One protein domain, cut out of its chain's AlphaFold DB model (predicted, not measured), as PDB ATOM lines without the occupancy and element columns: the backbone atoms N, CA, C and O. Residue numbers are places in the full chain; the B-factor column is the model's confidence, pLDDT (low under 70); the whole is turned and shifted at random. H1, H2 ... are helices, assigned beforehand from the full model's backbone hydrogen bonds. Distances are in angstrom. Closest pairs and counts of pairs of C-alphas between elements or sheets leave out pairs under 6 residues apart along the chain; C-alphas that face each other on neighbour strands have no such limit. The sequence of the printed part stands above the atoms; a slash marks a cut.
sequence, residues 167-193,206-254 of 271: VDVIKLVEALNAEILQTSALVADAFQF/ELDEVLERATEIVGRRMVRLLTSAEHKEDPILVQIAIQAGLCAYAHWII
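This is residues 167 to 193 and 206 to 254 of the 271 residues of an uncharacterized protein of Amanita thiersii Skay4041 (UniProt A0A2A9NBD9). Two long helices, H1 and H4, make a V that narrows near Ala 188 and Gln 239, and a pair of shorter helices, H2 and H3, packs on the side of H4 away from H1. H4 is the middle piece, touching the three other helices, while residues 167 to 175 of H1 stick out as a free arm. The printed part has 76 residues with four named helices in the order H1, H2, H3, H4, and no named strand; the class is all helix. The whole is only just loose, close to compact, with a radius of gyration of the C-alphas of 13.9 A, and elongated, spanning 43 by 26 by 19 A.

H1, residues 167 to 190, touches H4, residues 236 to 254, with its residues 180 to 188 alone. Their closest C-alphas are those of Ala 188 and Gln 239, 5.1 A apart, and they run opposite ways at a steep tilt of 40 degrees. H2, residues 206 to 218, is apart from H1. H2 touches H4 with residues 217 to 218 alone; the closest C-alphas, those of Ile 217 and Gly 245, are 6.0 A apart, and at 73 degrees the two helices are only just about perpendicular. H3, residues 220 to 228, touches H2, running the opposite way at a steep tilt of 53 degrees; the closest C-alphas are those of Thr 215 and Val 223, 6.2 A apart. H3 and H4 form a helical hairpin, two touching helices that run opposite ways, at a tilt of 36 degrees, only just steep; their closest C-alphas, of Leu 226 and Leu 237, are 6.7 A apart. H1 and H3 are apart. The helix packing is mostly crossed, with no touching pair at a shallow tilt. In H1, H2, H3 and H4 every O i to N i+4 pair is within hydrogen-bond range.

H1 begins at C-alpha 167, (6.051, -5.215, 33.637), and measures 34.7 A from first to last C-alpha. H2 begins after the cut at C-alpha 206, (14.282, 32.260, 58.393), and H3 follows from Arg 220 to Ser 228. H4 measures 26.5 A and ends at C-alpha 254, (16.093, 8.363, 40.039).

The C-alphas farthest apart are those of Val 167 and Glu 206, 45.7 A. Without residues 167 to 175, which stand free, the body spans 32 by 26 by 19 A. Residues 194 to 205 are not printed, in the link across the cut from H1 to H2, and C-alphas 193 and 206 are 18.9 A apart. The link from H2 to H3 is tight, with 1 residue, and that from H3 to H4 is short, with 7. The mean pLDDT of the printed part is 91.7, and no printed residue is under 70.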
ATOM      1  N   VAL A 167       7.163  -5.024  32.699       84.94
ATOM      2  CA  VAL A 167       6.051  -5.215  33.637       84.94
ATOM      3  C   VAL A 167       6.508  -5.033  35.086       84.94
ATOM      4  O   VAL A 167       5.779  -4.450  35.883       84.94
ATOM      5  N   ASP A 168       7.708  -5.494  35.432       87.38
ATOM      6  CA  ASP A 168       8.262  -5.329  36.779       87.38
ATOM      7  C   ASP A 168       8.617  -3.867  37.059       87.38
ATOM      8  O   ASP A 168       8.337  -3.375  38.149       87.38
ATOM      9  N   VAL A 169       9.141  -3.140  36.065       89.12
ATOM     10  CA  VAL A 169       9.397  -1.694  36.183       89.12
ATOM     11  C   VAL A 169       8.102  -0.929  36.459       89.12
ATOM     12  O   VAL A 169       8.062  -0.117  37.380       89.12
ATOM     13  N   ILE A 170       7.028  -1.219  35.716       91.25
ATOM     14  CA  ILE A 170       5.716  -0.590  35.938       91.25
ATOM     15  C   ILE A 170       5.228  -0.857  37.367       91.25
ATOM     16  O   ILE A 170       4.872   0.086  38.070       91.25
ATOM     17  N   LYS A 171       5.294  -2.110  37.835       93.69
ATOM     18  CA  LYS A 171       4.888  -2.476  39.203       93.69
ATOM     19  C   LYS A 171       5.698  -1.748  40.277       93.69
ATOM     20  O   LYS A 171       5.133  -1.335  41.284       93.69
ATOM     21  N   LEU A 172       7.010  -1.595  40.082       93.75
ATOM     22  CA  LEU A 172       7.869  -0.864  41.018       93.75
ATOM     23  C   LEU A 172       7.497   0.624  41.080       93.75
ATOM     24  O   LEU A 172       7.466   1.198  42.167       93.75
ATOM     25  N   VAL A 173       7.169   1.237  39.939       94.38
ATOM     26  CA  VAL A 173       6.715   2.636  39.877       94.38
ATOM     27  C   VAL A 173       5.337   2.807  40.523       94.38
ATOM     28  O   VAL A 173       5.135   3.752  41.284       94.38
ATOM     29  N   GLU A 174       4.400   1.891  40.274       96.38
ATOM     30  CA  GLU A 174       3.079   1.893  40.917       96.38
ATOM     31  C   GLU A 174       3.190   1.756  42.440       96.38
ATOM     32  O   GLU A 174       2.544   2.509  43.172       96.38
ATOM     33  N   ALA A 175       4.052   0.851  42.919       97.12
ATOM     34  CA  ALA A 175       4.323   0.675  44.343       97.12
ATOM     35  C   ALA A 175       4.925   1.943  44.967       97.12
ATOM     36  O   ALA A 175       4.451   2.396  46.006       97.12
ATOM     37  N   LEU A 176       5.908   2.570  44.310       96.31
ATOM     38  CA  LEU A 176       6.492   3.832  44.772       96.31
ATOM     39  C   LEU A 176       5.445   4.954  44.858       96.31
ATOM     40  O   LEU A 176       5.412   5.692  45.837       96.31
ATOM     41  N   ASN A 177       4.571   5.079  43.855       97.00
ATOM     42  CA  ASN A 177       3.509   6.085  43.861       97.00
ATOM     43  C   ASN A 177       2.509   5.862  45.010       97.00
ATOM     44  O   ASN A 177       2.089   6.825  45.655       97.00
ATOM     45  N   ALA A 178       2.153   4.605  45.289       97.62
ATOM     46  CA  ALA A 178       1.291   4.258  46.417       97.62
ATOM     47  C   ALA A 178       1.941   4.612  47.767       97.62
ATOM     48  O   ALA A 178       1.288   5.228  48.609       97.62
ATOM     49  N   GLU A 179       3.229   4.305  47.944       97.81
ATOM     50  CA  GLU A 179       3.995   4.648  49.151       97.81
ATOM     51  C   GLU A 179       4.105   6.164  49.359       97.81
ATOM     52  O   GLU A 179       3.916   6.655  50.472       97.81
ATOM     53  N   ILE A 180       4.345   6.934  48.291       97.50
ATOM     54  CA  ILE A 180       4.369   8.403  48.353       97.50
ATOM     55  C   ILE A 180       3.006   8.945  48.803       97.50
ATOM     56  O   ILE A 180       2.951   9.812  49.679       97.50
ATOM     57  N   LEU A 181       1.913   8.444  48.220       96.31
ATOM     58  CA  LEU A 181       0.553   8.861  48.566       96.31
ATOM     59  C   LEU A 181       0.234   8.554  50.035       96.31
ATOM     60  O   LEU A 181      -0.226   9.438  50.759       96.31
ATOM     61  N   GLN A 182       0.511   7.325  50.477       97.56
ATOM     62  CA  GLN A 182       0.264   6.885  51.848       97.56
ATOM     63  C   GLN A 182       1.122   7.661  52.853       97.56
ATOM     64  O   GLN A 182       0.602   8.144  53.857       97.56
ATOM     65  N   THR A 183       2.414   7.834  52.569       97.56
ATOM     66  CA  THR A 183       3.331   8.586  53.437       97.56
ATOM     67  C   THR A 183       2.889  10.039  53.562       97.56
ATOM     68  O   THR A 183       2.884  10.590  54.657       97.56
ATOM     69  N   SER A 184       2.459  10.656  52.462       97.12
ATOM     70  CA  SER A 184       2.004  12.048  52.463       97.12
ATOM     71  C   SER A 184       0.737  12.234  53.294       97.12
ATOM     72  O   SER A 184       0.651  13.208  54.036       97.12
ATOM     73  N   ALA A 185      -0.217  11.299  53.208       95.88
ATOM     74  CA  ALA A 185      -1.415  11.300  54.050       95.88
ATOM     75  C   ALA A 185      -1.042  11.184  55.536       95.88
ATOM     76  O   ALA A 185      -1.431  12.024  56.340       95.88
ATOM     77  N   LEU A 186      -0.193  10.209  55.882       96.81
ATOM     78  CA  LEU A 186       0.254   9.990  57.260       96.81
ATOM     79  C   LEU A 186       0.980  11.204  57.854       96.81
ATOM     80  O   LEU A 186       0.755  11.546  59.012       96.81
ATOM     81  N   VAL A 187       1.857  11.856  57.082       95.56
ATOM     82  CA  VAL A 187       2.587  13.048  57.548       95.56
ATOM     83  C   VAL A 187       1.644  14.239  57.709       95.56
ATOM     84  O   VAL A 187       1.777  14.978  58.683       95.56
ATOM     85  N   ALA A 188       0.693  14.420  56.790       94.00
ATOM     86  CA  ALA A 188      -0.291  15.494  56.874       94.00
ATOM     87  C   ALA A 188      -1.221  15.325  58.088       94.00
ATOM     88  O   ALA A 188      -1.442  16.292  58.813       94.00
ATOM     89  N   ASP A 189      -1.679  14.100  58.363       91.75
ATOM     90  CA  ASP A 189      -2.532  13.772  59.515       91.75
ATOM     91  C   ASP A 189      -1.800  13.919  60.859       91.75
ATOM     92  O   ASP A 189      -2.398  14.279  61.873       91.75
ATOM     93  N   ALA A 190      -0.493  13.635  60.888       92.31
ATOM     94  CA  ALA A 190       0.328  13.768  62.091       92.31
ATOM     95  C   ALA A 190       0.711  15.225  62.412       92.31
ATOM     96  O   ALA A 190       1.216  15.500  63.505       92.31
ATOM     97  N   PHE A 191       0.511  16.156  61.473       87.88
ATOM     98  CA  PHE A 191       0.937  17.541  61.623       87.88
ATOM     99  C   PHE A 191       0.021  18.298  62.592       87.88
ATOM    100  O   PHE A 191      -1.193  18.371  62.413       87.88
ATOM    101  N   GLN A 192       0.600  18.894  63.637       84.38
ATOM    102  CA  GLN A 192      -0.150  19.715  64.588       84.38
ATOM    103  C   GLN A 192      -0.165  21.165  64.104       84.38
ATOM    104  O   GLN A 192       0.850  21.855  64.150       84.38
ATOM    105  N   PHE A 193      -1.321  21.628  63.629       80.00
ATOM    106  CA  PHE A 193      -1.500  23.016  63.209       80.00
ATOM    107  C   PHE A 193      -1.724  23.911  64.428       80.00
ATOM    108  O   PHE A 193      -2.762  23.834  65.092       80.00
ATOM    109  N   GLU A 206      14.380  33.723  58.491       81.00
ATOM    110  CA  GLU A 206      14.282  32.260  58.393       81.00
ATOM    111  C   GLU A 206      12.975  31.774  57.734       81.00
ATOM    112  O   GLU A 206      12.966  30.760  57.032       81.00
ATOM    113  N   LEU A 207      11.855  32.476  57.949       82.38
ATOM    114  CA  LEU A 207      10.562  32.109  57.366       82.38
ATOM    115  C   LEU A 207      10.532  32.422  55.867       82.38
ATOM    116  O   LEU A 207      10.008  31.619  55.094       82.38
ATOM    117  N   ASP A 208      11.124  33.544  55.455       85.38
ATOM    118  CA  ASP A 208      11.237  33.911  54.041       85.38
ATOM    119  C   ASP A 208      12.087  32.893  53.261       85.38
ATOM    120  O   ASP A 208      11.654  32.428  52.203       85.38
ATOM    121  N   GLU A 209      13.217  32.435  53.814       87.44
ATOM    122  CA  GLU A 209      14.040  31.379  53.198       87.44
ATOM    123  C   GLU A 209      13.297  30.036  53.064       87.44
ATOM    124  O   GLU A 209      13.461  29.296  52.086       87.44
ATOM    125  N   VAL A 210      12.475  29.673  54.057       87.00
ATOM    126  CA  VAL A 210      11.648  28.456  54.002       87.00
ATOM    127  C   VAL A 210      10.557  28.588  52.938       87.00
ATOM    128  O   VAL A 210      10.318  27.640  52.185       87.00
ATOM    129  N   LEU A 211       9.911  29.754  52.840       88.00
ATOM    130  CA  LEU A 211       8.880  30.024  51.838       88.00
ATOM    131  C   LEU A 211       9.452  30.052  50.416       88.00
ATOM    132  O   LEU A 211       8.779  29.590  49.489       88.00
ATOM    133  N   GLU A 212      10.675  30.548  50.232       91.12
ATOM    134  CA  GLU A 212      11.375  30.520  48.946       91.12
ATOM    135  C   GLU A 212      11.659  29.079  48.506       91.12
ATOM    136  O   GLU A 212      11.205  28.667  47.436       91.12
ATOM    137  N   ARG A 213      12.265  28.258  49.375       87.88
ATOM    138  CA  ARG A 213      12.509  26.832  49.086       87.88
ATOM    139  C   ARG A 213      11.221  26.052  48.827       87.88
ATOM    140  O   ARG A 213      11.146  25.250  47.898       87.88
ATOM    141  N   ALA A 214      10.169  26.300  49.606       89.19
ATOM    142  CA  ALA A 214       8.863  25.693  49.354       89.19
ATOM    143  C   ALA A 214       8.283  26.143  48.001       89.19
ATOM    144  O   ALA A 214       7.672  25.348  47.286       89.19
ATOM    145  N   THR A 215       8.503  27.402  47.612       93.88
ATOM    146  CA  THR A 215       8.056  27.945  46.323       93.88
ATOM    147  C   THR A 215       8.739  27.256  45.144       93.88
ATOM    148  O   THR A 215       8.075  27.042  44.130       93.88
ATOM    149  N   GLU A 216      10.011  26.873  45.266       91.88
ATOM    150  CA  GLU A 216      10.722  26.107  44.232       91.88
ATOM    151  C   GLU A 216      10.122  24.709  44.025       91.88
ATOM    152  O   GLU A 216      10.025  24.241  42.893       91.88
ATOM    153  N   ILE A 217       9.674  24.062  45.105       89.75
ATOM    154  CA  ILE A 217       9.172  22.682  45.071       89.75
ATOM    155  C   ILE A 217       7.698  22.621  44.647       89.75
ATOM    156  O   ILE A 217       7.343  21.868  43.742       89.75
ATOM    157  N   VAL A 218       6.821  23.393  45.300       93.56
ATOM    158  CA  VAL A 218       5.356  23.292  45.112       93.56
ATOM    159  C   VAL A 218       4.747  24.467  44.344       93.56
ATOM    160  O   VAL A 218       3.560  24.459  44.006       93.56
ATOM    161  N   GLY A 219       5.547  25.489  44.041       94.38
ATOM    162  CA  GLY A 219       5.114  26.675  43.315       94.38
ATOM    163  C   GLY A 219       4.438  27.733  44.193       94.38
ATOM    164  O   GLY A 219       3.754  27.460  45.183       94.38
ATOM    165  N   ARG A 220       4.555  28.994  43.759       93.81
ATOM    166  CA  ARG A 220       4.079  30.185  44.491       93.81
ATOM    167  C   ARG A 220       2.596  30.128  44.864       93.81
ATOM    168  O   ARG A 220       2.190  30.645  45.900       93.81
ATOM    169  N   ARG A 221       1.761  29.541  44.000       92.94
ATOM    170  CA  ARG A 221       0.315  29.433  44.243       92.94
ATOM    171  C   ARG A 221       0.010  28.475  45.394       92.94
ATOM    172  O   ARG A 221      -0.844  28.805  46.207       92.94
ATOM    173  N   MET A 222       0.704  27.340  45.472       92.94
ATOM    174  CA  MET A 222       0.505  26.373  46.551       92.94
ATOM    175  C   MET A 222       0.953  26.958  47.893       92.94
ATOM    176  O   MET A 222       0.194  26.918  48.851       92.94
ATOM    177  N   VAL A 223       2.111  27.623  47.938       93.06
ATOM    178  CA  VAL A 223       2.599  28.308  49.152       93.06
ATOM    179  C   VAL A 223       1.601  29.354  49.671       93.06
ATOM    180  O   VAL A 223       1.347  29.447  50.870       93.06
ATOM    181  N   ARG A 224       0.960  30.113  48.772       91.06
ATOM    182  CA  ARG A 224      -0.115  31.044  49.157       91.06
ATOM    183  C   ARG A 224      -1.316  30.331  49.776       91.06
ATOM    184  O   ARG A 224      -1.829  30.804  50.779       91.06
ATOM    185  N   LEU A 225      -1.748  29.206  49.205       91.00
ATOM    186  CA  LEU A 225      -2.857  28.418  49.753       91.00
ATOM    187  C   LEU A 225      -2.506  27.834  51.128       91.00
ATOM    188  O   LEU A 225      -3.321  27.901  52.044       91.00
ATOM    189  N   LEU A 226      -1.277  27.338  51.289       89.94
ATOM    190  CA  LEU A 226      -0.774  26.815  52.558       89.94
ATOM    191  C   LEU A 226      -0.709  27.891  53.653       89.94
ATOM    192  O   LEU A 226      -0.985  27.602  54.808       89.94
ATOM    193  N   THR A 227      -0.400  29.139  53.303       88.00
ATOM    194  CA  THR A 227      -0.295  30.244  54.277       88.00
ATOM    195  C   THR A 227      -1.632  30.925  54.581       88.00
ATOM    196  O   THR A 227      -1.793  31.519  55.654       88.00
ATOM    197  N   SER A 228      -2.594  30.883  53.654       85.88
ATOM    198  CA  SER A 228      -3.874  31.582  53.793       85.88
ATOM    199  C   SER A 228      -5.007  30.735  54.371       85.88
ATOM    200  O   SER A 228      -5.921  31.313  54.951       85.88
ATOM    201  N   ALA A 229      -4.991  29.413  54.178       83.69
ATOM    202  CA  ALA A 229      -6.058  28.520  54.631       83.69
ATOM    203  C   ALA A 229      -5.784  27.935  56.028       83.69
ATOM    204  O   ALA A 229      -4.634  27.835  56.456       83.69
ATOM    205  N   GLU A 230      -6.852  27.561  56.733       83.94
ATOM    206  CA  GLU A 230      -6.789  26.794  57.977       83.94
ATOM    207  C   GLU A 230      -6.869  25.300  57.639       83.94
ATOM    208  O   GLU A 230      -7.853  24.848  57.061       83.94
ATOM    209  N   HIS A 231      -5.826  24.534  57.975       86.25
ATOM    210  CA  HIS A 231      -5.682  23.123  57.560       86.25
ATOM    211  C   HIS A 231      -6.022  22.123  58.669       86.25
ATOM    212  O   HIS A 231      -5.794  20.928  58.520       86.25
ATOM    213  N   LYS A 232      -6.540  22.608  59.803       84.19
ATOM    214  CA  LYS A 232      -6.794  21.786  60.992       84.19
ATOM    215  C   LYS A 232      -7.895  20.746  60.774       84.19
ATOM    216  O   LYS A 232      -7.807  19.654  61.322       84.19
ATOM    217  N   GLU A 233      -8.934  21.103  60.023       82.69
ATOM    218  CA  GLU A 233     -10.073  20.215  59.748       82.69
ATOM    219  C   GLU A 233      -9.902  19.418  58.448       82.69
ATOM    220  O   GLU A 233     -10.431  18.315  58.339       82.69
ATOM    221  N   ASP A 234      -9.149  19.955  57.484       88.50
ATOM    222  CA  ASP A 234      -8.891  19.327  56.187       88.50
ATOM    223  C   ASP A 234      -7.427  19.557  55.753       88.50
ATOM    224  O   ASP A 234      -7.102  20.599  55.171       88.50
ATOM    225  N   PRO A 235      -6.517  18.602  56.027       92.00
ATOM    226  CA  PRO A 235      -5.105  18.732  55.693       92.00
ATOM    227  C   PRO A 235      -4.794  18.389  54.223       92.00
ATOM    228  O   PRO A 235      -3.624  18.226  53.870       92.00
ATOM    229  N   ILE A 236      -5.793  18.304  53.331       93.25
ATOM    230  CA  ILE A 236      -5.599  17.888  51.930       93.25
ATOM    231  C   ILE A 236      -4.573  18.741  51.173       93.25
ATOM    232  O   ILE A 236      -3.783  18.222  50.385       93.25
ATOM    233  N   LEU A 237      -4.529  20.055  51.421       93.44
ATOM    234  CA  LEU A 237      -3.556  20.947  50.777       93.44
ATOM    235  C   LEU A 237      -2.126  20.649  51.239       93.44
ATOM    236  O   LEU A 237      -1.195  20.687  50.431       93.44
ATOM    237  N   VAL A 238      -1.964  20.311  52.517       93.88
ATOM    238  CA  VAL A 238      -0.684  19.922  53.117       93.88
ATOM    239  C   VAL A 238      -0.245  18.566  52.571       93.88
ATOM    240  O   VAL A 238       0.894  18.432  52.126       93.88
ATOM    241  N   GLN A 239      -1.163  17.599  52.485       95.81
ATOM    242  CA  GLN A 239      -0.914  16.299  51.861       95.81
ATOM    243  C   GLN A 239      -0.444  16.443  50.406       95.81
ATOM    244  O   GLN A 239       0.564  15.847  50.031       95.81
ATOM    245  N   ILE A 240      -1.131  17.249  49.586       95.75
ATOM    246  CA  ILE A 240      -0.758  17.469  48.178       95.75
ATOM    247  C   ILE A 240       0.630  18.115  48.072       95.75
ATOM    248  O   ILE A 240       1.423  17.739  47.205       95.75
ATOM    249  N   ALA A 241       0.945  19.072  48.946       95.12
ATOM    250  CA  ALA A 241       2.250  19.725  48.962       95.12
ATOM    251  C   ALA A 241       3.384  18.749  49.324       95.12
ATOM    252  O   ALA A 241       4.414  18.728  48.648       95.12
ATOM    253  N   ILE A 242       3.178  17.898  50.336       95.19
ATOM    254  CA  ILE A 242       4.139  16.854  50.722       95.19
ATOM    255  C   ILE A 242       4.305  15.837  49.589       95.19
ATOM    256  O   ILE A 242       5.434  15.501  49.234       95.19
ATOM    257  N   GLN A 243       3.204  15.409  48.966       96.62
ATOM    258  CA  GLN A 243       3.229  14.484  47.834       96.62
ATOM    259  C   GLN A 243       4.055  15.041  46.671       96.62
ATOM    260  O   GLN A 243       4.904  14.338  46.126       96.62
ATOM    261  N   ALA A 244       3.853  16.312  46.313       94.88
ATOM    262  CA  ALA A 244       4.645  16.976  45.281       94.88
ATOM    263  C   ALA A 244       6.142  17.009  45.638       94.88
ATOM    264  O   ALA A 244       6.980  16.714  44.783       94.88
ATOM    265  N   GLY A 245       6.480  17.292  46.899       94.25
ATOM    266  CA  GLY A 245       7.861  17.269  47.385       94.25
ATOM    267  C   GLY A 245       8.511  15.885  47.320       94.25
ATOM    268  O   GLY A 245       9.619  15.751  46.799       94.25
ATOM    269  N   LEU A 246       7.816  14.841  47.779       96.25
ATOM    270  CA  LEU A 246       8.303  13.459  47.706       96.25
ATOM    271  C   LEU A 246       8.478  12.992  46.256       96.25
ATOM    272  O   LEU A 246       9.486  12.363  45.943       96.25
ATOM    273  N   CYS A 247       7.554  13.346  45.357       95.69
ATOM    274  CA  CYS A 247       7.689  13.076  43.923       95.69
ATOM    275  C   CYS A 247       8.915  13.771  43.318       95.69
ATOM    276  O   CYS A 247       9.671  13.141  42.580       95.69
ATOM    277  N   ALA A 248       9.137  15.051  43.640       92.50
ATOM    278  CA  ALA A 248      10.299  15.798  43.162       92.50
ATOM    279  C   ALA A 248      11.615  15.180  43.661       92.50
ATOM    280  O   ALA A 248      12.562  15.019  42.890       92.50
ATOM    281  N   TYR A 249      11.657  14.760  44.928       93.50
ATOM    282  CA  TYR A 249      12.832  14.112  45.507       93.50
ATOM    283  C   TYR A 249      13.084  12.721  44.913       93.50
ATOM    284  O   TYR A 249      14.214  12.405  44.543       93.50
ATOM    285  N   ALA A 250      12.037  11.908  44.741       94.69
ATOM    286  CA  ALA A 250      12.133  10.615  44.069       94.69
ATOM    287  C   ALA A 250      12.629  10.771  42.624       94.69
ATOM    288  O   ALA A 250      13.513  10.032  42.195       94.69
ATOM    289  N   HIS A 251      12.124  11.769  41.892       91.94
ATOM    290  CA  HIS A 251      12.602  12.099  40.552       91.94
ATOM    291  C   HIS A 251      14.086  12.487  40.547       91.94
ATOM    292  O   HIS A 251      14.838  11.990  39.707       91.94
ATOM    293  N   TRP A 252      14.522  13.332  41.486       92.00
ATOM    294  CA  TRP A 252      15.925  13.722  41.619       92.00
ATOM    295  C   TRP A 252      16.826  12.518  41.909       92.00
ATOM    296  O   TRP A 252      17.828  12.334  41.216       92.00
ATOM    297  N   ILE A 253      16.429  11.657  42.859       92.12
ATOM    298  CA  ILE A 253      17.138  10.408  43.143       92.12
ATOM    299  C   ILE A 253      17.230   9.603  41.859       92.12
ATOM    300  O   ILE A 253      18.341   9.381  41.411       92.12
ATOM    301  N   ILE A 254      16.113   9.221  41.236       90.50
ATOM    302  CA  ILE A 254      16.093   8.363  40.039       90.50
ATOM    303  C   ILE A 254      16.964   8.942  38.914       90.50
ATOM    304  O   ILE A 254      17.737   8.210  38.298       90.50
TER     305      ILE A 254